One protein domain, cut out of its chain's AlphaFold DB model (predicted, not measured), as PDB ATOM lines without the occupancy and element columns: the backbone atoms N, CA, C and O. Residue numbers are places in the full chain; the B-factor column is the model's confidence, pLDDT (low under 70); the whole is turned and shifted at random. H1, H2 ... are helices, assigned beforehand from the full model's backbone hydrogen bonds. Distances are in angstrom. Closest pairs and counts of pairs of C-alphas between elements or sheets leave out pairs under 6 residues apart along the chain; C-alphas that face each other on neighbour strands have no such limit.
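What this domain is: This is residues 2 to 121 of the 392 residues of an uncharacterized protein of Strongyloides stercoralis (UniProt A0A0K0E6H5). Helices H1, H6 and H3 stand side by side and run the same way, H6 touching both of the others, and the long helix H4 crosses H3 steeply near its first residues. Short helices H2 and H5 sit near that same end of H3, while the first part of H4 and the link before it reach away from the body, residues 63 to 69 sticking out. The 120 printed residues include six named helices, H1 to H6 in chain order, and no named strand: all helix. The whole is compact, with a radius of gyration of the C-alphas of 14.8 A, yet elongated, spanning 48 by 28 by 27 A.

Where its parts are: H1, residues 2 to 18, begins at C-alpha 2 (-18.944, 41.255, -0.811) and is 24.7 A long. H2 is residues 26 to 29, and H3 is residues 38 to 50, 18.1 A. H4, residues 67 to 90, is 33.4 A from C-alpha 67 (-23.119, 38.504, -40.185). H5 is residues 97 to 101. H6, residues 105 to 121, 24.2 A, ends at C-alpha 121 (-38.072, 21.969, -9.174).

How they stand to each other: H3 is the hub, touching four helices. H3 touches H6 at a shallow tilt of 11 degrees, closest C-alphas Ile 49 and Phe 119, 5.9 A. Residues 39 to 43 of H3 touch residues 75 to 82 of H4 at a steep tilt of 63 degrees, closest C-alphas Ser 39 and Ile 79, 5.4 A. H5 touches H3, closest C-alphas Ile 100 and Ser 39, 6.7 A. H2 only just touches H3, with 3 pairs of C-alphas within 8 A, the closest Leu 29 and Phe 38, 4.6 A. H1 touches H6, closest C-alphas Ile 8 and Cys 109, 5.3 A. Every O i to N i+4 pair is within hydrogen-bond range in H1, H3, H4, H5 and H6; H2 is too short for one.

The domain as a whole: The farthest C-alphas, Gln 2 and Asn 61, are 48.9 A apart. The printed part has no cut. The link from H3 to H4 is long; pLDDT is under 70 in residues 2 to 3, 34 to 35, 51 to 74 and 121.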
ATOM      1  N   GLN A   2     -19.494  42.624  -0.892       55.75
ATOM      2  CA  GLN A   2     -18.944  41.255  -0.811       55.75
ATOM      3  C   GLN A   2     -20.013  40.146  -0.722       55.75
ATOM      4  O   GLN A   2     -19.840  39.089  -1.324       55.75
ATOM      5  N   THR A   3     -21.144  40.389  -0.050       68.58
ATOM      6  CA  THR A   3     -22.198  39.378   0.162       68.58
ATOM      7  C   THR A   3     -22.869  38.931  -1.136       68.58
ATOM      8  O   THR A   3     -22.998  37.736  -1.383       68.58
ATOM      9  N   SER A   4     -23.235  39.871  -2.015       77.74
ATOM     10  CA  SER A   4     -23.845  39.534  -3.308       77.74
ATOM     11  C   SER A   4     -22.865  38.808  -4.224       77.74
ATOM     12  O   SER A   4     -23.249  37.871  -4.912       77.74
ATOM     13  N   GLN A   5     -21.580  39.165  -4.176       86.24
ATOM     14  CA  GLN A   5     -20.546  38.476  -4.943       86.24
ATOM     15  C   GLN A   5     -20.389  37.009  -4.526       86.24
ATOM     16  O   GLN A   5     -20.252  36.134  -5.379       86.24
ATOM     17  N   TYR A   6     -20.427  36.746  -3.219       88.53
ATOM     18  CA  TYR A   6     -20.355  35.398  -2.667       88.53
ATOM     19  C   TYR A   6     -21.571  34.551  -3.072       88.53
ATOM     20  O   TYR A   6     -21.392  33.439  -3.564       88.53
ATOM     21  N   ILE A   7     -22.788  35.101  -2.971       89.65
ATOM     22  CA  ILE A   7     -24.023  34.403  -3.373       89.65
ATOM     23  C   ILE A   7     -24.023  34.101  -4.879       89.65
ATOM     24  O   ILE A   7     -24.346  32.986  -5.282       89.65
ATOM     25  N   ILE A   8     -23.609  35.058  -5.718       92.89
ATOM     26  CA  ILE A   8     -23.482  34.836  -7.166       92.89
ATOM     27  C   ILE A   8     -22.517  33.678  -7.436       92.89
ATOM     28  O   ILE A   8     -22.855  32.778  -8.199       92.89
ATOM     29  N   LYS A   9     -21.342  33.665  -6.795       94.19
ATOM     30  CA  LYS A   9     -20.369  32.575  -6.959       94.19
ATOM     31  C   LYS A   9     -20.937  31.224  -6.524       94.19
ATOM     32  O   LYS A   9     -20.769  30.263  -7.260       94.19
ATOM     33  N   GLN A  10     -21.650  31.156  -5.399       93.82
ATOM     34  CA  GLN A  10     -22.311  29.921  -4.964       93.82
ATOM     35  C   GLN A  10     -23.348  29.421  -5.979       93.82
ATOM     36  O   GLN A  10     -23.391  28.227  -6.268       93.82
ATOM     37  N   ASN A  11     -24.164  30.318  -6.541       93.55
ATOM     38  CA  ASN A  11     -25.140  29.935  -7.559       93.55
ATOM     39  C   ASN A  11     -24.465  29.484  -8.863       93.55
ATOM     40  O   ASN A  11     -24.929  28.528  -9.476       93.55
ATOM     41  N   ILE A  12     -23.358  30.121  -9.267       95.10
ATOM     42  CA  ILE A  12     -22.556  29.675 -10.418       95.10
ATOM     43  C   ILE A  12     -22.006  28.269 -10.180       95.10
ATOM     44  O   ILE A  12     -22.152  27.423 -11.055       95.10
ATOM     45  N   THR A  13     -21.407  28.011  -9.013       95.39
ATOM     46  CA  THR A  13     -20.896  26.679  -8.654       95.39
ATOM     47  C   THR A  13     -22.006  25.640  -8.748       95.39
ATOM     48  O   THR A  13     -21.865  24.677  -9.489       95.39
ATOM     49  N   PHE A  14     -23.158  25.898  -8.116       95.22
ATOM     50  CA  PHE A  14     -24.307  24.998  -8.197       95.22
ATOM     51  C   PHE A  14     -24.716  24.702  -9.646       95.22
ATOM     52  O   PHE A  14     -24.911  23.547 -10.003       95.22
ATOM     53  N   LEU A  15     -24.851  25.726 -10.493       93.53
ATOM     54  CA  LEU A  15     -25.302  25.539 -11.872       93.53
ATOM     55  C   LEU A  15     -24.266  24.799 -12.729       93.53
ATOM     56  O   LEU A  15     -24.654  23.924 -13.495       93.53
ATOM     57  N   ASN A  16     -22.973  25.109 -12.588       94.73
ATOM     58  CA  ASN A  16     -21.903  24.407 -13.309       94.73
ATOM     59  C   ASN A  16     -21.830  22.924 -12.915       94.73
ATOM     60  O   ASN A  16     -21.617  22.079 -13.777       94.73
ATOM     61  N   ASP A  17     -22.042  22.608 -11.635       94.01
ATOM     62  CA  ASP A  17     -21.985  21.229 -11.139       94.01
ATOM     63  C   ASP A  17     -23.193  20.389 -11.595       94.01
ATOM     64  O   ASP A  17     -23.102  19.167 -11.690       94.01
ATOM     65  N   ASN A  18     -24.333  21.034 -11.871       88.27
ATOM     66  CA  ASN A  18     -25.605  20.355 -12.130       88.27
ATOM     67  C   ASN A  18     -26.061  20.383 -13.598       88.27
ATOM     68  O   ASN A  18     -26.921  19.591 -13.985       88.27
ATOM     69  N   ILE A  19     -25.519  21.280 -14.427       86.14
ATOM     70  CA  ILE A  19     -25.882  21.388 -15.845       86.14
ATOM     71  C   ILE A  19     -24.717  20.894 -16.711       86.14
ATOM     72  O   ILE A  19     -23.636  21.488 -16.681       86.14
ATOM     73  N   PRO A  20     -24.923  19.851 -17.538       79.75
ATOM     74  CA  PRO A  20     -23.869  19.302 -18.379       79.75
ATOM     75  C   PRO A  20     -23.250  20.357 -19.299       79.75
ATOM     76  O   PRO A  20     -23.962  21.096 -19.979       79.75
ATOM     77  N   ASN A  21     -21.917  20.383 -19.366       83.97
ATOM     78  CA  ASN A  21     -21.122  21.293 -20.201       83.97
ATOM     79  C   ASN A  21     -21.250  22.790 -19.862       83.97
ATOM     80  O   ASN A  21     -20.709  23.628 -20.589       83.97
ATOM     81  N   LEU A  22     -21.924  23.148 -18.767       89.54
ATOM     82  CA  LEU A  22     -21.969  24.524 -18.299       89.54
ATOM     83  C   LEU A  22     -20.646  24.876 -17.600       89.54
ATOM     84  O   LEU A  22     -20.201  24.189 -16.688       89.54
ATOM     85  N   ASN A  23     -19.998  25.955 -18.041       91.79
ATOM     86  CA  ASN A  23     -18.761  26.446 -17.433       91.79
ATOM     87  C   ASN A  23     -18.735  27.976 -17.441       91.79
ATOM     88  O   ASN A  23     -18.049  28.609 -18.245       91.79
ATOM     89  N   ILE A  24     -19.554  28.568 -16.575       92.70
ATOM     90  CA  ILE A  24     -19.659  30.021 -16.429       92.70
ATOM     91  C   ILE A  24     -18.672  30.504 -15.370       92.70
ATOM     92  O   ILE A  24     -18.568  29.905 -14.297       92.70
ATOM     93  N   LYS A  25     -18.011  31.636 -15.621       91.58
ATOM     94  CA  LYS A  25     -17.256  32.382 -14.609       91.58
ATOM     95  C   LYS A  25     -18.017  33.621 -14.164       91.58
ATOM     96  O   LYS A  25     -18.863  34.154 -14.881       91.58
ATOM     97  N   TYR A  26     -17.676  34.124 -12.977       91.50
ATOM     98  CA  TYR A  26     -18.292  35.330 -12.417       91.50
ATOM     99  C   TYR A  26     -18.212  36.508 -13.394       91.50
ATOM    100  O   TYR A  26     -19.188  37.227 -13.583       91.50
ATOM    101  N   GLU A  27     -17.064  36.687 -14.049       89.59
ATOM    102  CA  GLU A  27     -16.836  37.803 -14.971       89.59
ATOM    103  C   GLU A  27     -17.678  37.734 -16.253       89.59
ATOM    104  O   GLU A  27     -17.910  38.777 -16.865       89.59
ATOM    105  N   ASP A  28     -18.139  36.545 -16.655       89.58
ATOM    106  CA  ASP A  28     -18.895  36.343 -17.901       89.58
ATOM    107  C   ASP A  28     -20.310  36.934 -17.829       89.58
ATOM    108  O   ASP A  28     -20.924  37.248 -18.853       89.58
ATOM    109  N   LEU A  29     -20.824  37.116 -16.613       91.37
ATOM    110  CA  LEU A  29     -22.149  37.676 -16.349       91.37
ATOM    111  C   LEU A  29     -22.175  39.206 -16.434       91.37
ATOM    112  O   LEU A  29     -23.247  39.805 -16.408       91.37
ATOM    113  N   PHE A  30     -21.011  39.845 -16.564       89.70
ATOM    114  CA  PHE A  30     -20.889  41.295 -16.647       89.70
ATOM    115  C   PHE A  30     -20.488  41.741 -18.048       89.70
ATOM    116  O   PHE A  30     -19.946  40.996 -18.862       89.70
ATOM    117  N   ASN A  31     -20.746  43.012 -18.337       77.98
ATOM    118  CA  ASN A  31     -20.329  43.607 -19.594       77.98
ATOM    119  C   ASN A  31     -18.819  43.909 -19.556       77.98
ATOM    120  O   ASN A  31     -18.394  44.836 -18.865       77.98
ATOM    121  N   LYS A  32     -18.020  43.152 -20.317       75.92
ATOM    122  CA  LYS A  32     -16.597  43.434 -20.572       75.92
ATOM    123  C   LYS A  32     -16.429  43.905 -22.015       75.92
ATOM    124  O   LYS A  32     -16.820  43.215 -22.953       75.92
ATOM    125  N   ASN A  33     -15.837  45.084 -22.208       70.72
ATOM    126  CA  ASN A  33     -15.542  45.657 -23.533       70.72
ATOM    127  C   ASN A  33     -16.761  45.723 -24.482       70.72
ATOM    128  O   ASN A  33     -16.649  45.467 -25.677       70.72
ATOM    129  N   GLY A  34     -17.953  46.017 -23.952       63.88
ATOM    130  CA  GLY A  34     -19.191  46.108 -24.739       63.88
ATOM    131  C   GLY A  34     -19.864  44.760 -25.035       63.88
ATOM    132  O   GLY A  34     -20.998  44.737 -25.528       63.88
ATOM    133  N   LYS A  35     -19.220  43.635 -24.701       67.63
ATOM    134  CA  LYS A  35     -19.783  42.288 -24.823       67.63
ATOM    135  C   LYS A  35     -20.309  41.844 -23.455       67.63
ATOM    136  O   LYS A  35     -19.549  41.646 -22.515       67.63
ATOM    137  N   CYS A  36     -21.631  41.737 -23.348       70.84
ATOM    138  CA  CYS A  36     -22.319  41.147 -22.203       70.84
ATOM    139  C   CYS A  36     -22.889  39.802 -22.645       70.84
ATOM    140  O   CYS A  36     -23.643  39.768 -23.623       70.84
ATOM    141  N   ASN A  37     -22.524  38.727 -21.944       84.11
ATOM    142  CA  ASN A  37     -23.031  37.383 -22.209       84.11
ATOM    143  C   ASN A  37     -24.199  37.003 -21.291       84.11
ATOM    144  O   ASN A  37     -24.756  35.928 -21.474       84.11
ATOM    145  N   PHE A  38     -24.598  37.872 -20.351       92.00
ATOM    146  CA  PHE A  38     -25.637  37.589 -19.357       92.00
ATOM    147  C   PHE A  38     -26.915  37.018 -19.974       92.00
ATOM    148  O   PHE A  38     -27.306  35.912 -19.625       92.00
ATOM    149  N   SER A  39     -27.523  37.712 -20.944       89.32
ATOM    150  CA  SER A  39     -28.765  37.237 -21.564       89.32
ATOM    151  C   SER A  39     -28.589  35.908 -22.295       89.32
ATOM    152  O   SER A  39     -29.466  35.057 -22.236       89.32
ATOM    153  N   ARG A  40     -27.442  35.701 -22.952       87.63
ATOM    154  CA  ARG A  40     -27.141  34.451 -23.658       87.63
ATOM    155  C   ARG A  40     -26.963  33.284 -22.685       87.63
ATOM    156  O   ARG A  40     -27.452  32.196 -22.950       87.63
ATOM    157  N   ILE A  41     -26.268  33.521 -21.576       90.86
ATOM    158  CA  ILE A  41     -26.013  32.528 -20.527       90.86
ATOM    159  C   ILE A  41     -27.314  32.174 -19.804       90.86
ATOM    160  O   ILE A  41     -27.637  30.999 -19.690       90.86
ATOM    161  N   VAL A  42     -28.074  33.179 -19.358       91.64
ATOM    162  CA  VAL A  42     -29.370  32.982 -18.689       91.64
ATOM    163  C   VAL A  42     -30.316  32.200 -19.585       91.64
ATOM    164  O   VAL A  42     -30.917  31.235 -19.125       91.64
ATOM    165  N   LEU A  43     -30.407  32.578 -20.864       87.09
ATOM    166  CA  LEU A  43     -31.275  31.887 -21.804       87.09
ATOM    167  C   LEU A  43     -30.840  30.434 -22.017       87.09
ATOM    168  O   LEU A  43     -31.673  29.544 -21.923       87.09
ATOM    169  N   TYR A  44     -29.543  30.186 -22.216       87.33
ATOM    170  CA  TYR A  44     -29.015  28.828 -22.359       87.33
ATOM    171  C   TYR A  44     -29.353  27.942 -21.153       87.33
ATOM    172  O   TYR A  44     -29.794  26.807 -21.320       87.33
ATOM    173  N   ILE A  45     -29.167  28.462 -19.936       89.78
ATOM    174  CA  ILE A  45     -29.487  27.733 -18.705       89.78
ATOM    175  C   ILE A  45     -30.986  27.445 -18.641       89.78
ATOM    176  O   ILE A  45     -31.369  26.305 -18.400       89.78
ATOM    177  N   TYR A  46     -31.818  28.460 -18.883       85.62
ATOM    178  CA  TYR A  46     -33.271  28.323 -18.863       85.62
ATOM    179  C   TYR A  46     -33.746  27.246 -19.846       85.62
ATOM    180  O   TYR A  46     -34.372  26.283 -19.423       85.62
ATOM    181  N   GLU A  47     -33.361  27.346 -21.121       82.24
ATOM    182  CA  GLU A  47     -33.751  26.399 -22.177       82.24
ATOM    183  C   GLU A  47     -33.227  24.982 -21.913       82.24
ATOM    184  O   GLU A  47     -33.871  23.997 -22.268       82.24
ATOM    185  N   THR A  48     -32.071  24.856 -21.255       80.75
ATOM    186  CA  THR A  48     -31.545  23.548 -20.842       80.75
ATOM    187  C   THR A  48     -32.367  22.941 -19.705       80.75
ATOM    188  O   THR A  48     -32.587  21.733 -19.692       80.75
ATOM    189  N   ILE A  49     -32.842  23.755 -18.756       77.87
ATOM    190  CA  ILE A  49     -33.669  23.288 -17.634       77.87
ATOM    191  C   ILE A  49     -35.067  22.889 -18.107       77.87
ATOM    192  O   ILE A  49     -35.562  21.836 -17.700       77.87
ATOM    193  N   THR A  50     -35.687  23.720 -18.947       71.68
ATOM    194  CA  THR A  50     -37.075  23.559 -19.406       71.68
ATOM    195  C   THR A  50     -37.210  22.669 -20.638       71.68
ATOM    196  O   THR A  50     -38.323  22.342 -21.028       71.68
ATOM    197  N   SER A  51     -36.097  22.256 -21.256       66.79
ATOM    198  CA  SER A  51     -36.070  21.568 -22.560       66.79
ATOM    199  C   SER A  51     -36.707  22.372 -23.700       66.79
ATOM    200  O   SER A  51     -36.964  21.836 -24.777       66.79
ATOM    201  N   ASP A  52     -36.903  23.673 -23.493       57.30
ATOM    202  CA  ASP A  52     -37.537  24.588 -24.435       57.30
ATOM    203  C   ASP A  52     -36.502  25.087 -25.456       57.30
ATOM    204  O   ASP A  52     -36.148  26.266 -25.534       57.30
ATOM    205  N   LYS A  53     -35.916  24.146 -26.204       54.72
ATOM    206  CA  LYS A  53     -34.967  24.473 -27.267       54.72
ATOM    207  C   LYS A  53     -35.729  25.071 -28.440       54.72
ATOM    208  O   LYS A  53     -36.171  24.360 -29.340       54.72
ATOM    209  N   THR A  54     -35.803  26.395 -28.488       48.26
ATOM    210  CA  THR A  54     -36.067  27.071 -29.757       48.26
ATOM    211  C   THR A  54     -34.893  26.793 -30.680       48.26
ATOM    212  O   THR A  54     -33.764  27.176 -30.372       48.26
ATOM    213  N   GLY A  55     -35.155  26.092 -31.787       45.78
ATOM    214  CA  GLY A  55     -34.167  25.900 -32.842       45.78
ATOM    215  C   GLY A  55     -33.532  27.239 -33.203       45.78
ATOM    216  O   GLY A  55     -34.209  28.272 -33.210       45.78
ATOM    217  N   ASP A  56     -32.223  27.225 -33.447       42.59
ATOM    218  CA  ASP A  56     -31.491  28.396 -33.912       42.59
ATOM    219  C   ASP A  56     -32.304  29.107 -35.008       42.59
ATOM    220  O   ASP A  56     -32.724  28.477 -35.977       42.59
ATOM    221  N   ILE A  57     -32.524  30.422 -34.865       45.50
ATOM    222  CA  ILE A  57     -33.386  31.245 -35.750       45.50
ATOM    223  C   ILE A  57     -32.915  31.211 -37.225       45.50
ATOM    224  O   ILE A  57     -33.578  31.716 -38.128       45.50
ATOM    225  N   TYR A  58     -31.795  30.549 -37.509       43.00
ATOM    226  CA  TYR A  58     -31.267  30.270 -38.837       43.00
ATOM    227  C   TYR A  58     -32.074  29.206 -39.615       43.00
ATOM    228  O   TYR A  58     -31.510  28.330 -40.265       43.00
ATOM    229  N   GLY A  59     -33.404  29.296 -39.599       33.64
ATOM    230  CA  GLY A  59     -34.293  28.545 -40.482       33.64
ATOM    231  C   GLY A  59     -34.534  29.292 -41.796       33.64
ATOM    232  O   GLY A  59     -35.540  29.977 -41.931       33.64
ATOM    233  N   GLY A  60     -33.616  29.169 -42.763       34.21
ATOM    234  CA  GLY A  60     -33.871  29.526 -44.171       34.21
ATOM    235  C   GLY A  60     -32.902  30.530 -44.811       34.21
ATOM    236  O   GLY A  60     -32.781  31.660 -44.370       34.21
ATOM    237  N   ASN A  61     -32.227  30.115 -45.893       37.07
ATOM    238  CA  ASN A  61     -31.510  30.928 -46.900       37.07
ATOM    239  C   ASN A  61     -30.921  32.295 -46.461       37.07
ATOM    240  O   ASN A  61     -31.081  33.308 -47.141       37.07
ATOM    241  N   PHE A  62     -30.140  32.322 -45.377       46.81
ATOM    242  CA  PHE A  62     -29.501  33.538 -44.843       46.81
ATOM    243  C   PHE A  62     -28.268  34.038 -45.620       46.81
ATOM    244  O   PHE A  62     -27.614  34.983 -45.183       46.81
ATOM    245  N   TYR A  63     -27.961  33.485 -46.797       50.15
ATOM    246  CA  TYR A  63     -26.757  33.818 -47.576       50.15
ATOM    247  C   TYR A  63     -26.628  35.300 -47.993       50.15
ATOM    248  O   TYR A  63     -25.580  35.699 -48.492       50.15
ATOM    249  N   LYS A  64     -27.660  36.133 -47.789       54.62
ATOM    250  CA  LYS A  64     -27.650  37.569 -48.121       54.62
ATOM    251  C   LYS A  64     -27.613  38.521 -46.921       54.62
ATOM    252  O   LYS A  64     -27.462  39.721 -47.137       54.62
ATOM    253  N   ILE A  65     -27.753  38.043 -45.682       52.59
ATOM    254  CA  ILE A  65     -27.799  38.936 -44.511       52.59
ATOM    255  C   ILE A  65     -26.393  39.082 -43.912       52.59
ATOM    256  O   ILE A  65     -25.764  38.074 -43.589       52.59
ATOM    257  N   PRO A  66     -25.875  40.313 -43.729       61.90
ATOM    258  CA  PRO A  66     -24.562  40.516 -43.136       61.90
ATOM    259  C   PRO A  66     -24.463  39.903 -41.734       61.90
ATOM    260  O   PRO A  66     -25.330  40.119 -40.886       61.90
ATOM    261  N   TYR A  67     -23.359  39.204 -41.455       63.03
ATOM    262  CA  TYR A  67     -23.119  38.504 -40.185       63.03
ATOM    263  C   TYR A  67     -23.350  39.375 -38.936       63.03
ATOM    264  O   TYR A  67     -23.895  38.914 -37.935       63.03
ATOM    265  N   HIS A  68     -22.984  40.659 -38.995       66.73
ATOM    266  CA  HIS A  68     -23.180  41.589 -37.880       66.73
ATOM    267  C   HIS A  68     -24.664  41.866 -37.583       66.73
ATOM    268  O   HIS A  68     -25.025  42.036 -36.418       66.73
ATOM    269  N   VAL A  69     -25.527  41.865 -38.606       65.46
ATOM    270  CA  VAL A  69     -26.983  41.998 -38.447       65.46
ATOM    271  C   VAL A  69     -27.548  40.733 -37.814       65.46
ATOM    272  O   VAL A  69     -28.305  40.829 -36.850       65.46
ATOM    273  N   LEU A  70     -27.126  39.552 -38.276       59.49
ATOM    274  CA  LEU A  70     -27.531  38.269 -37.687       59.49
ATOM    275  C   LEU A  70     -27.156  38.184 -36.200       59.49
ATOM    276  O   LEU A  70     -28.023  37.960 -35.357       59.49
ATOM    277  N   MET A  71     -25.905  38.496 -35.856       67.03
ATOM    278  CA  MET A  71     -25.442  38.541 -34.463       67.03
ATOM    279  C   MET A  71     -26.200  39.571 -33.617       67.03
ATOM    280  O   MET A  71     -26.524  39.304 -32.457       67.03
ATOM    281  N   GLY A  72     -26.502  40.746 -34.178       69.13
ATOM    282  CA  GLY A  72     -27.307  41.766 -33.505       69.13
ATOM    283  C   GLY A  72     -28.734  41.289 -33.219       69.13
ATOM    284  O   GLY A  72     -29.229  41.471 -32.107       69.13
ATOM    285  N   SER A  73     -29.350  40.614 -34.190       67.74
ATOM    286  CA  SER A  73     -30.698  40.042 -34.095       67.74
ATOM    287  C   SER A  73     -30.766  38.979 -33.004       67.74
ATOM    288  O   SER A  73     -31.640  39.024 -32.143       67.74
ATOM    289  N   GLN A  74     -29.788  38.072 -32.985       67.53
ATOM    290  CA  GLN A  74     -29.714  36.989 -32.009       67.53
ATOM    291  C   GLN A  74     -29.513  37.539 -30.591       67.53
ATOM    292  O   GLN A  74     -30.191  37.126 -29.654       67.53
ATOM    293  N   LYS A  75     -28.653  38.554 -30.437       75.20
ATOM    294  CA  LYS A  75     -28.457  39.229 -29.150       75.20
ATOM    295  C   LYS A  75     -29.732  39.928 -28.671       75.20
ATOM    296  O   LYS A  75     -30.057  39.846 -27.488       75.20
ATOM    297  N   LEU A  76     -30.446  40.611 -29.568       77.14
ATOM    298  CA  LEU A  76     -31.707  41.277 -29.241       77.14
ATOM    299  C   LEU A  76     -32.788  40.264 -28.849       77.14
ATOM    300  O   LEU A  76     -33.479  40.488 -27.857       77.14
ATOM    301  N   TYR A  77     -32.880  39.140 -29.565       79.98
ATOM    302  CA  TYR A  77     -33.759  38.022 -29.225       79.98
ATOM    303  C   TYR A  77     -33.467  37.494 -27.819       79.98
ATOM    304  O   TYR A  77     -34.371  37.461 -26.987       79.98
ATOM    305  N   SER A  78     -32.202  37.183 -27.506       79.89
ATOM    306  CA  SER A  78     -31.837  36.709 -26.168       79.89
ATOM    307  C   SER A  78     -32.177  37.726 -25.085       79.89
ATOM    308  O   SER A  78     -32.656  37.349 -24.021       79.89
ATOM    309  N   ILE A  79     -31.961  39.024 -25.338       85.91
ATOM    310  CA  ILE A  79     -32.333  40.068 -24.378       85.91
ATOM    311  C   ILE A  79     -33.847  40.102 -24.175       85.91
ATOM    312  O   ILE A  79     -34.276  40.068 -23.032       85.91
ATOM    313  N   LYS A  80     -34.642  40.141 -25.250       83.18
ATOM    314  CA  LYS A  80     -36.110  40.187 -25.188       83.18
ATOM    315  C   LYS A  80     -36.697  38.965 -24.485       83.18
ATOM    316  O   LYS A  80     -37.589  39.120 -23.660       83.18
ATOM    317  N   LYS A  81     -36.174  37.771 -24.770       83.51
ATOM    318  CA  LYS A  81     -36.634  36.524 -24.151       83.51
ATOM    319  C   LYS A  81     -36.300  36.493 -22.659       83.51
ATOM    320  O   LYS A  81     -37.174  36.212 -21.852       83.51
ATOM    321  N   VAL A  82     -35.093  36.918 -22.271       86.82
ATOM    322  CA  VAL A  82     -34.751  37.107 -20.849       86.82
ATOM    323  C   VAL A  82     -35.612  38.189 -20.201       86.82
ATOM    324  O   VAL A  82     -36.054  38.002 -19.080       86.82
ATOM    325  N   GLN A  83     -35.907  39.287 -20.895       86.32
ATOM    326  CA  GLN A  83     -36.807  40.334 -20.403       86.32
ATOM    327  C   GLN A  83     -38.180  39.751 -20.048       86.32
ATOM    328  O   GLN A  83     -38.657  39.999 -18.949       86.32
ATOM    329  N   LYS A  84     -38.732  38.898 -20.922       82.48
ATOM    330  CA  LYS A  84     -39.998  38.185 -20.699       82.48
ATOM    331  C   LYS A  84     -39.920  37.201 -19.527       82.48
ATOM    332  O   LYS A  84     -40.810  37.180 -18.699       82.48
ATOM    333  N   ILE A  85     -38.832  36.434 -19.408       80.96
ATOM    334  CA  ILE A  85     -38.616  35.518 -18.270       80.96
ATOM    335  C   ILE A  85     -38.591  36.295 -16.945       80.96
ATOM    336  O   ILE A  85     -39.180  35.867 -15.961       80.96
ATOM    337  N   LEU A  86     -37.900  37.437 -16.906       85.62
ATOM    338  CA  LEU A  86     -37.800  38.263 -15.702       85.62
ATOM    339  C   LEU A  86     -39.118  38.980 -15.371       85.62
ATOM    340  O   LEU A  86     -39.417  39.163 -14.196       85.62
ATOM    341  N   GLU A  87     -39.877  39.393 -16.386       83.96
ATOM    342  CA  GLU A  87     -41.251  39.898 -16.263       83.96
ATOM    343  C   GLU A  87     -42.131  38.818 -15.619       83.96
ATOM    344  O   GLU A  87     -42.575  38.995 -14.496       83.96
ATOM    345  N   THR A  88     -42.242  37.643 -16.246       77.36
ATOM    346  CA  THR A  88     -43.143  36.567 -15.808       77.36
ATOM    347  C   THR A  88     -42.775  35.951 -14.457       77.36
ATOM    348  O   THR A  88     -43.646  35.742 -13.627       77.36
ATOM    349  N   PHE A  89     -41.501  35.624 -14.215       81.01
ATOM    350  CA  PHE A  89     -41.122  34.824 -13.037       81.01
ATOM    351  C   PHE A  89     -40.536  35.634 -11.881       81.01
ATOM    352  O   PHE A  89     -40.325  35.095 -10.794       81.01
ATOM    353  N   LEU A  90     -40.188  36.901 -12.118       80.47
ATOM    354  CA  LEU A  90     -39.578  37.773 -11.112       80.47
ATOM    355  C   LEU A  90     -40.285  39.132 -10.982       80.47
ATOM    356  O   LEU A  90     -39.763  39.990 -10.266       80.47
ATOM    357  N   ASN A  91     -41.431  39.330 -11.646       83.29
ATOM    358  CA  ASN A  91     -42.237  40.557 -11.640       83.29
ATOM    359  C   ASN A  91     -41.389  41.813 -11.922       83.29
ATOM    360  O   ASN A  91     -41.426  42.815 -11.204       83.29
ATOM    361  N   LYS A  92     -40.523  41.736 -12.943       83.09
ATOM    362  CA  LYS A  92     -39.634  42.834 -13.370       83.09
ATOM    363  C   LYS A  92     -40.153  43.533 -14.637       83.09
ATOM    364  O   LYS A  92     -39.380  43.750 -15.574       83.09
ATOM    365  N   ASP A  93     -41.418  43.939 -14.656       74.53
ATOM    366  CA  ASP A  93     -42.136  44.421 -15.856       74.53
ATOM    367  C   ASP A  93     -41.482  45.624 -16.551       74.53
ATOM    368  O   ASP A  93     -41.540  45.794 -17.769       74.53
ATOM    369  N   SER A  94     -40.779  46.455 -15.782       81.01
ATOM    370  CA  SER A  94     -40.115  47.670 -16.264       81.01
ATOM    371  C   SER A  94     -38.615  47.498 -16.543       81.01
ATOM    372  O   SER A  94     -37.893  48.486 -16.748       81.01
ATOM    373  N   ILE A  95     -38.085  46.268 -16.556       85.44
ATOM    374  CA  ILE A  95     -36.645  46.078 -16.734       85.44
ATOM    375  C   ILE A  95     -36.219  46.476 -18.146       85.44
ATOM    376  O   ILE A  95     -36.703  45.954 -19.143       85.44
ATOM    377  N   SER A  96     -35.300  47.433 -18.262       89.28
ATOM    378  CA  SER A  96     -34.879  47.925 -19.576       89.28
ATOM    379  C   SER A  96     -33.897  46.973 -20.272       89.28
ATOM    380  O   SER A  96     -33.039  46.356 -19.635       89.28
ATOM    381  N   ILE A  97     -33.911  46.968 -21.611       86.33
ATOM    382  CA  ILE A  97     -32.894  46.310 -22.461       86.33
ATOM    383  C   ILE A  97     -31.474  46.709 -22.020       86.33
ATOM    384  O   ILE A  97     -30.555  45.889 -21.991       86.33
ATOM    385  N   LYS A  98     -31.292  47.982 -21.640       86.71
ATOM    386  CA  LYS A  98     -30.010  48.520 -21.174       86.71
ATOM    387  C   LYS A  98     -29.558  47.852 -19.874       86.71
ATOM    388  O   LYS A  98     -28.372  47.554 -19.754       86.71
ATOM    389  N   LYS A  99     -30.487  47.580 -18.950       89.23
ATOM    390  CA  LYS A  99     -30.216  46.899 -17.676       89.23
ATOM    391  C   LYS A  99     -29.900  45.414 -17.875       89.23
ATOM    392  O   LYS A  99     -28.989  44.920 -17.235       89.23
ATOM    393  N   ILE A 100     -30.520  44.733 -18.839       89.25
ATOM    394  CA  ILE A 100     -30.134  43.350 -19.196       89.25
ATOM    395  C   ILE A 100     -28.754  43.303 -19.874       89.25
ATOM    396  O   ILE A 100     -27.955  42.404 -19.629       89.25
ATOM    397  N   ASN A 101     -28.434  44.283 -20.726       85.94
ATOM    398  CA  ASN A 101     -27.139  44.349 -21.416       85.94
ATOM    399  C   ASN A 101     -25.995  44.858 -20.509       85.94
ATOM    400  O   ASN A 101     -24.817  44.705 -20.845       85.94
ATOM    401  N   ARG A 102     -26.317  45.482 -19.370       88.61
ATOM    402  CA  ARG A 102     -25.385  45.883 -18.302       88.61
ATOM    403  C   ARG A 102     -26.017  45.586 -16.936       88.61
ATOM    404  O   ARG A 102     -26.466  46.519 -16.268       88.61
ATOM    405  N   PRO A 103     -26.080  44.304 -16.553       90.79
ATOM    406  CA  PRO A 103     -26.738  43.901 -15.324       90.79
ATOM    407  C   PRO A 103     -25.907  44.311 -14.107       90.79
ATOM    408  O   PRO A 103     -24.673  44.313 -14.143       90.79
ATOM    409  N   ASP A 104     -26.600  44.685 -13.037       90.32
ATOM    410  CA  ASP A 104     -25.996  44.900 -11.726       90.32
ATOM    411  C   ASP A 104     -25.941  43.578 -10.937       90.32
ATOM    412  O   ASP A 104     -26.531  42.563 -11.319       90.32
ATOM    413  N   ASN A 105     -25.214  43.579  -9.818       90.62
ATOM    414  CA  ASN A 105     -25.093  42.388  -8.973       90.62
ATOM    415  C   ASN A 105     -26.449  41.895  -8.448       90.62
ATOM    416  O   ASN A 105     -26.593  40.701  -8.207       90.62
ATOM    417  N   ILE A 106     -27.418  42.790  -8.236       90.48
ATOM    418  CA  ILE A 106     -28.728  42.427  -7.682       90.48
ATOM    419  C   ILE A 106     -29.486  41.601  -8.716       90.48
ATOM    420  O   ILE A 106     -29.874  40.474  -8.421       90.48
ATOM    421  N   LEU A 107     -29.581  42.103  -9.949       92.41
ATOM    422  CA  LEU A 107     -30.247  41.415 -11.045       92.41
ATOM    423  C   LEU A 107     -29.615  40.050 -11.325       92.41
ATOM    424  O   LEU A 107     -30.328  39.063 -11.489       92.41
ATOM    425  N   ILE A 108     -28.282  39.975 -11.361       93.79
ATOM    426  CA  ILE A 108     -27.584  38.700 -11.572       93.79
ATOM    427  C   ILE A 108     -27.910  37.728 -10.441       93.79
ATOM    428  O   ILE A 108     -28.220  36.567 -10.697       93.79
ATOM    429  N   CYS A 109     -27.847  38.197  -9.196       93.39
ATOM    430  CA  CYS A 109     -28.101  37.366  -8.031       93.39
ATOM    431  C   CYS A 109     -29.532  36.815  -8.036       93.39
ATOM    432  O   CYS A 109     -29.700  35.607  -7.900       93.39
ATOM    433  N   GLU A 110     -30.538  37.666  -8.243       91.76
ATOM    434  CA  GLU A 110     -31.950  37.268  -8.334       91.76
ATOM    435  C   GLU A 110     -32.172  36.255  -9.463       91.76
ATOM    436  O   GLU A 110     -32.757  35.196  -9.239       91.76
ATOM    437  N   THR A 111     -31.620  36.537 -10.647       93.89
ATOM    438  CA  THR A 111     -31.798  35.695 -11.837       93.89
ATOM    439  C   THR A 111     -31.167  34.317 -11.654       93.89
ATOM    440  O   THR A 111     -31.800  33.302 -11.927       93.89
ATOM    441  N   LEU A 112     -29.930  34.243 -11.153       93.90
ATOM    442  CA  LEU A 112     -29.277  32.956 -10.897       93.90
ATOM    443  C   LEU A 112     -29.975  32.166  -9.787       93.90
ATOM    444  O   LEU A 112     -30.043  30.941  -9.858       93.90
ATOM    445  N   ASN A 113     -30.496  32.850  -8.765       91.06
ATOM    446  CA  ASN A 113     -31.215  32.190  -7.682       91.06
ATOM    447  C   ASN A 113     -32.551  31.611  -8.177       91.06
ATOM    448  O   ASN A 113     -32.917  30.502  -7.791       91.06
ATOM    449  N   PHE A 114     -33.239  32.320  -9.077       91.59
ATOM    450  CA  PHE A 114     -34.393  31.795  -9.807       91.59
ATOM    451  C   PHE A 114     -34.025  30.546 -10.614       91.59
ATOM    452  O   PHE A 114     -34.637  29.503 -10.414       91.59
ATOM    453  N   LEU A 115     -32.976  30.602 -11.441       88.43
ATOM    454  CA  LEU A 115     -32.551  29.455 -12.256       88.43
ATOM    455  C   LEU A 115     -32.174  28.236 -11.400       88.43
ATOM    456  O   LEU A 115     -32.501  27.108 -11.754       88.43
ATOM    457  N   LYS A 116     -31.540  28.448 -10.243       88.75
ATOM    458  CA  LYS A 116     -31.261  27.383  -9.268       88.75
ATOM    459  C   LYS A 116     -32.543  26.744  -8.722       88.75
ATOM    460  O   LYS A 116     -32.628  25.516  -8.635       88.75
ATOM    461  N   LYS A 117     -33.529  27.559  -8.332       82.85
ATOM    462  CA  LYS A 117     -34.833  27.065  -7.857       82.85
ATOM    463  C   LYS A 117     -35.556  26.296  -8.960       82.85
ATOM    464  O   LYS A 117     -36.029  25.194  -8.705       82.85
ATOM    465  N   LEU A 118     -35.548  26.830 -10.180       79.68
ATOM    466  CA  LEU A 118     -36.137  26.198 -11.357       79.68
ATOM    467  C   LEU A 118     -35.479  24.847 -11.660       79.68
ATOM    468  O   LEU A 118     -36.180  23.864 -11.874       79.68
ATOM    469  N   PHE A 119     -34.145  24.762 -11.605       81.84
ATOM    470  CA  PHE A 119     -33.428  23.495 -11.769       81.84
ATOM    471  C   PHE A 119     -33.873  22.466 -10.723       81.84
ATOM    472  O   PHE A 119     -34.180  21.327 -11.066       81.84
ATOM    473  N   SER A 120     -33.944  22.879  -9.455       77.96
ATOM    474  CA  SER A 120     -34.318  21.998  -8.342       77.96
ATOM    475  C   SER A 120     -35.755  21.480  -8.487       77.96
ATOM    476  O   SER A 120     -35.996  20.286  -8.317       77.96
ATOM    477  N   ALA A 121     -36.693  22.351  -8.874       68.97
ATOM    478  CA  ALA A 121     -38.072  21.969  -9.174       68.97
ATOM    479  C   ALA A 121     -38.153  21.025 -10.386       68.97
ATOM    480  O   ALA A 121     -38.838  20.006 -10.336       68.97
TER     481      ALA A 121